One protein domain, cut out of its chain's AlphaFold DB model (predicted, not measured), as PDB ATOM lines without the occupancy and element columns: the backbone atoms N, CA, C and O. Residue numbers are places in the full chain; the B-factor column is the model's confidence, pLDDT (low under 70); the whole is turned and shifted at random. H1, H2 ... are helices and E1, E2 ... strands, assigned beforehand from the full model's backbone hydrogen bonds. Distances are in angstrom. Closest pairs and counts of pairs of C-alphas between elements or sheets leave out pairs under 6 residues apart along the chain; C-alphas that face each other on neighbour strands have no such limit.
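Overview. This is residues 228 to 269 of the 271 residues of an uncharacterized protein of bacterium (UniProt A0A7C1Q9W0). A small meander of three strands, each the antiparallel neighbour of the one before, runs along the length of the domain, and a short helix, H1, sits away from it at the end of a folded link. E1 arches over one end of E2, E3 pairs with the other part of E2, and the loops at residues 234 to 241 and 248 to 252 extend the two ends of the sheet. The printed part has 42 residues, with three named strands and one named helix in the order E1, E2, E3, H1; the sheet's order is E1, E2, E3, all antiparallel, and the class is mixed, helices and strands. The whole is only just compact, close to loose, with a radius of gyration of the C-alphas of 10.7 A, and flat, with spans of 33 by 24 by 11 A.

Along the chain. E2, residues 242 to 247, is 16.5 A from first to last C-alpha and begins at C-alpha 242 (296.922, 179.622, 291.052). E1, residues 228 to 233, has as many residues but is 9.1 A long; it begins at C-alpha 228 (297.249, 182.085, 285.750). E3, residues 253 to 256, is 9.8 A long. H1, residues 264 to 269, is 8.8 A long and ends at C-alpha 269 (292.520, 169.630, 275.431).

Arrangement. E2 is the inner strand, and E1 and E3 are the edge strands. The pairing on E2 is staggered: its residues 242 to 244 pair with E1 and its residues 244 to 247 with E3. E1 and E2 form an antiparallel hairpin at 143 degrees, with N 229 and O 243 at 2.8 A and N 243 and O 232 at 3.0 A, within hydrogen-bond range. Both ends of E1 face E2: C-alphas 228 and 244 are 4.3 A apart, and C-alphas 233 and 242 are 4.2 A apart. E2 and E3 form a second antiparallel hairpin at 148 degrees, with N 256 and O 244 at 2.7 A and N 254 and O 246 at 3.0 A, within hydrogen-bond range. E1 and E3 are apart. H1 is not on the sheet, with 2 pairs of C-alphas within 10 A, and it is apart from E1 and from E2. In H1, 1 of 2 O i to N i+4 pairs and 2 of 3 O i to N i+3 pairs are within hydrogen-bond range.

Size, cuts and confidence. The two C-alphas farthest apart, those of Gly 238 and Asp 250, are 33.9 A from each other. The printed part has no cut. The link from E2 to E3 is tight, those from E1 to E2 and from E3 to H1 are short, and no link is long. The mean pLDDT of the printed part is 81.8, and residues 249 to 251 are under 70.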
ATOM      1  N   PRO A 228     297.523 181.921 284.327       85.88
ATOM      2  CA  PRO A 228     297.249 182.085 285.750       85.88
ATOM      3  C   PRO A 228     296.587 183.440 286.048       85.88
ATOM      4  O   PRO A 228     297.013 184.488 285.555       85.88
ATOM      5  N   ILE A 229     295.566 183.436 286.905       84.75
ATOM      6  CA  ILE A 229     294.897 184.639 287.408       84.75
ATOM      7  C   ILE A 229     295.748 185.224 288.535       84.75
ATOM      8  O   ILE A 229     295.920 184.613 289.592       84.75
ATOM      9  N   LYS A 230     296.278 186.434 288.331       83.56
ATOM     10  CA  LYS A 230     297.079 187.124 289.351       83.56
ATOM     11  C   LYS A 230     296.237 187.368 290.610       83.56
ATOM     12  O   LYS A 230     295.150 187.932 290.529       83.56
ATOM     13  N   GLY A 231     296.750 186.946 291.765       82.69
ATOM     14  CA  GLY A 231     296.127 187.189 293.070       82.69
ATOM     15  C   GLY A 231     294.938 186.285 293.420       82.69
ATOM     16  O   GLY A 231     294.321 186.507 294.459       82.69
ATOM     17  N   ARG A 232     294.609 185.269 292.605       82.75
ATOM     18  CA  ARG A 232     293.615 184.244 292.968       82.75
ATOM     19  C   ARG A 232     294.217 182.846 292.976       82.75
ATOM     20  O   ARG A 232     294.737 182.374 291.967       82.75
ATOM     21  N   ASN A 233     294.031 182.157 294.096       87.19
ATOM     22  CA  ASN A 233     294.348 180.743 294.237       87.19
ATOM     23  C   ASN A 233     293.111 179.876 293.981       87.19
ATOM     24  O   ASN A 233     291.978 180.355 293.884       87.19
ATOM     25  N   CYS A 234     293.352 178.579 293.855       85.31
ATOM     26  CA  CYS A 234     292.342 177.562 293.669       85.31
ATOM     27  C   CYS A 234     291.307 177.585 294.797       85.31
ATOM     28  O   CYS A 234     291.651 177.615 295.971       85.31
ATOM     29  N   SER A 235     290.026 177.481 294.442       82.81
ATOM     30  CA  SER A 235     288.922 177.391 295.407       82.81
ATOM     31  C   SER A 235     288.743 175.998 296.030       82.81
ATOM     32  O   SER A 235     287.745 175.752 296.703       82.81
ATOM     33  N   HIS A 236     289.665 175.059 295.791       84.62
ATOM     34  CA  HIS A 236     289.643 173.735 296.411       84.62
ATOM     35  C   HIS A 236     290.355 173.769 297.769       84.62
ATOM     36  O   HIS A 236     291.473 174.271 297.879       84.62
ATOM     37  N   THR A 237     289.718 173.208 298.794       82.75
ATOM     38  CA  THR A 237     290.244 173.105 300.160       82.75
ATOM     39  C   THR A 237     291.627 172.451 300.173       82.75
ATOM     40  O   THR A 237     291.788 171.337 299.685       82.75
ATOM     41  N   GLY A 238     292.633 173.150 300.709       83.44
ATOM     42  CA  GLY A 238     294.015 172.657 300.779       83.44
ATOM     43  C   GLY A 238     294.840 172.818 299.493       83.44
ATOM     44  O   GLY A 238     295.981 172.363 299.448       83.44
ATOM     45  N   CYS A 239     294.315 173.469 298.446       83.56
ATOM     46  CA  CYS A 239     295.040 173.705 297.196       83.56
ATOM     47  C   CYS A 239     295.519 175.160 297.077       83.56
ATOM     48  O   CYS A 239     294.725 176.067 296.854       83.56
ATOM     49  N   ASN A 240     296.837 175.371 297.116       82.69
ATOM     50  CA  ASN A 240     297.461 176.696 296.962       82.69
ATOM     51  C   ASN A 240     297.916 177.008 295.524       82.69
ATOM     52  O   ASN A 240     298.700 177.928 295.307       82.69
ATOM     53  N   LEU A 241     297.460 176.239 294.531       86.38
ATOM     54  CA  LEU A 241     297.795 176.503 293.130       86.38
ATOM     55  C   LEU A 241     297.040 177.732 292.605       86.38
ATOM     56  O   LEU A 241     295.901 177.950 293.018       86.38
ATOM     57  N   PRO A 242     297.616 178.497 291.663       86.06
ATOM     58  CA  PRO A 242     296.922 179.622 291.052       86.06
ATOM     59  C   PRO A 242     295.703 179.151 290.249       86.06
ATOM     60  O   PRO A 242     295.737 178.104 289.587       86.06
ATOM     61  N   ALA A 243     294.628 179.939 290.295       88.81
ATOM     62  CA  ALA A 243     293.499 179.773 289.387       88.81
ATOM     63  C   ALA A 243     293.932 180.086 287.952       88.81
ATOM     64  O   ALA A 243     294.849 180.879 287.746       88.81
ATOM     65  N   VAL A 244     293.302 179.452 286.962       89.06
ATOM     66  CA  VAL A 244     293.698 179.584 285.551       89.06
ATOM     67  C   VAL A 244     292.505 179.928 284.674       89.06
ATOM     68  O   VAL A 244     291.379 179.627 285.049       89.06
ATOM     69  N   TYR A 245     292.728 180.541 283.518       87.62
ATOM     70  CA  TYR A 245     291.667 180.852 282.562       87.62
ATOM     71  C   TYR A 245     292.095 180.584 281.117       87.62
ATOM     72  O   TYR A 245     293.287 180.596 280.799       87.62
ATOM     73  N   GLU A 246     291.105 180.339 280.259       85.69
ATOM     74  CA  GLU A 246     291.242 180.226 278.802       85.69
ATOM     75  C   GLU A 246     290.560 181.427 278.131       85.69
ATOM     76  O   GLU A 246     289.463 181.834 278.532       85.69
ATOM     77  N   TYR A 247     291.204 181.985 277.103       78.44
ATOM     78  CA  TYR A 247     290.594 182.978 276.218       78.44
ATOM     79  C   TYR A 247     289.686 182.289 275.200       78.44
ATOM     80  O   TYR A 247     290.130 181.390 274.489       78.44
ATOM     81  N   THR A 248     288.440 182.746 275.085       73.88
ATOM     82  CA  THR A 248     287.570 182.360 273.971       73.88
ATOM     83  C   THR A 248     287.746 183.346 272.815       73.88
ATOM     84  O   THR A 248     288.062 184.518 273.024       73.88
ATOM     85  N   ASN A 249     287.551 182.881 271.576       62.91
ATOM     86  CA  ASN A 249     287.775 183.685 270.363       62.91
ATOM     87  C   ASN A 249     286.878 184.942 270.270       62.91
ATOM     88  O   ASN A 249     287.196 185.852 269.510       62.91
ATOM     89  N   ASP A 250     285.819 185.023 271.084       59.66
ATOM     90  CA  ASP A 250     284.813 186.093 271.084       59.66
ATOM     91  C   ASP A 250     285.007 187.114 272.229       59.66
ATOM     92  O   ASP A 250     284.042 187.584 272.828       59.66
ATOM     93  N   TYR A 251     286.257 187.452 272.574       62.31
ATOM     94  CA  TYR A 251     286.623 188.406 273.647       62.31
ATOM     95  C   TYR A 251     286.196 188.008 275.078       62.31
ATOM     96  O   TYR A 251     286.309 188.808 276.010       62.31
ATOM     97  N   GLY A 252     285.747 186.768 275.282       73.50
ATOM     98  CA  GLY A 252     285.411 186.210 276.590       73.50
ATOM     99  C   GLY A 252     286.581 185.478 277.254       73.50
ATOM    100  O   GLY A 252     287.589 185.147 276.626       73.50
ATOM    101  N   HIS A 253     286.441 185.197 278.551       81.12
ATOM    102  CA  HIS A 253     287.345 184.308 279.279       81.12
ATOM    103  C   HIS A 253     286.546 183.333 280.145       81.12
ATOM    104  O   HIS A 253     285.554 183.710 280.770       81.12
ATOM    105  N   THR A 254     286.981 182.075 280.195       84.62
ATOM    106  CA  THR A 254     286.412 181.066 281.099       84.62
ATOM    107  C   THR A 254     287.404 180.764 282.212       84.62
ATOM    108  O   THR A 254     288.571 180.473 281.966       84.62
ATOM    109  N   ASN A 255     286.946 180.888 283.459       87.00
ATOM    110  CA  ASN A 255     287.783 180.716 284.643       87.00
ATOM    111  C   ASN A 255     287.696 179.276 285.165       87.00
ATOM    112  O   ASN A 255     286.608 178.735 285.357       87.00
ATOM    113  N   TYR A 256     288.847 178.698 285.490       86.75
ATOM    114  CA  TYR A 256     289.002 177.366 286.061       86.75
ATOM    115  C   TYR A 256     289.718 177.420 287.411       86.75
ATOM    116  O   TYR A 256     290.494 178.329 287.715       86.75
ATOM    117  N   LYS A 257     289.481 176.396 288.237       85.81
ATOM    118  CA  LYS A 257     289.985 176.356 289.613       85.81
ATOM    119  C   LYS A 257     291.510 176.293 289.695       85.81
ATOM    120  O   LYS A 257     292.073 177.032 290.484       85.81
ATOM    121  N   CYS A 258     292.167 175.382 288.977       84.38
ATOM    122  CA  CYS A 258     293.629 175.314 288.792       84.38
ATOM    123  C   CYS A 258     293.971 174.184 287.805       84.38
ATOM    124  O   CYS A 258     293.087 173.421 287.414       84.38
ATOM    125  N   ILE A 259     295.260 174.008 287.494       83.38
ATOM    126  CA  ILE A 259     295.759 172.954 286.591       83.38
ATOM    127  C   ILE A 259     295.364 171.531 287.055       83.38
ATOM    128  O   ILE A 259     295.146 170.650 286.231       83.38
ATOM    129  N   LYS A 260     295.226 171.288 288.368       83.56
ATOM    130  CA  LYS A 260     294.848 169.968 288.915       83.56
ATOM    131  C   LYS A 260     293.336 169.743 289.048       83.56
ATOM    132  O   LYS A 260     292.899 168.601 289.012       83.56
ATOM    133  N   HIS A 261     292.552 170.811 289.202       83.69
ATOM    134  CA  HIS A 261     291.123 170.759 289.552       83.69
ATOM    135  C   HIS A 261     290.221 171.342 288.449       83.69
ATOM    136  O   HIS A 261     289.180 171.936 288.737       83.69
ATOM    137  N   MET A 262     290.642 171.227 287.189       84.00
ATOM    138  CA  MET A 262     289.834 171.578 286.019       84.00
ATOM    139  C   MET A 262     288.975 170.383 285.559       84.00
ATOM    140  O   MET A 262     289.360 169.240 285.814       84.00
ATOM    141  N   PRO A 263     287.830 170.616 284.889       83.81
ATOM    142  CA  PRO A 263     287.000 169.541 284.342       83.81
ATOM    143  C   PRO A 263     287.759 168.690 283.312       83.81
ATOM    144  O   PRO A 263     288.594 169.200 282.561       83.81
ATOM    145  N   GLU A 264     287.448 167.392 283.255       82.56
ATOM    146  CA  GLU A 264     288.150 166.411 282.409       82.56
ATOM    147  C   GLU A 264     288.109 166.761 280.915       82.56
ATOM    148  O   GLU A 264     289.104 166.591 280.213       82.56
ATOM    149  N   SER A 265     287.002 167.344 280.450       81.00
ATOM    150  CA  SER A 265     286.825 167.806 279.066       81.00
ATOM    151  C   SER A 265     287.816 168.896 278.651       81.00
ATOM    152  O   SER A 265     288.188 168.982 277.483       81.00
ATOM    153  N   VAL A 266     288.247 169.728 279.600       80.75
ATOM    154  CA  VAL A 266     289.256 170.771 279.386       80.75
ATOM    155  C   VAL A 266     290.636 170.161 279.576       80.75
ATOM    156  O   VAL A 266     291.500 170.330 278.727       80.75
ATOM    157  N   ARG A 267     290.833 169.331 280.604       81.56
ATOM    158  CA  ARG A 267     292.105 168.636 280.839       81.56
ATOM    159  C   ARG A 267     292.586 167.838 279.619       81.56
ATOM    160  O   ARG A 267     293.775 167.870 279.335       81.56
ATOM    161  N   ALA A 268     291.682 167.201 278.872       79.00
ATOM    162  CA  ALA A 268     291.999 166.474 277.639       79.00
ATOM    163  C   ALA A 268     292.441 167.369 276.461       79.00
ATOM    164  O   ALA A 268     293.107 166.889 275.551       79.00
ATOM    165  N   LYS A 269     292.085 168.662 276.458       75.50
ATOM    166  CA  LYS A 269     292.520 169.630 275.431       75.50
ATOM    167  C   LYS A 269     293.921 170.191 275.695       75.50
ATOM    168  O   LYS A 269     294.561 170.685 274.771       75.50
TER     169      LYS A 269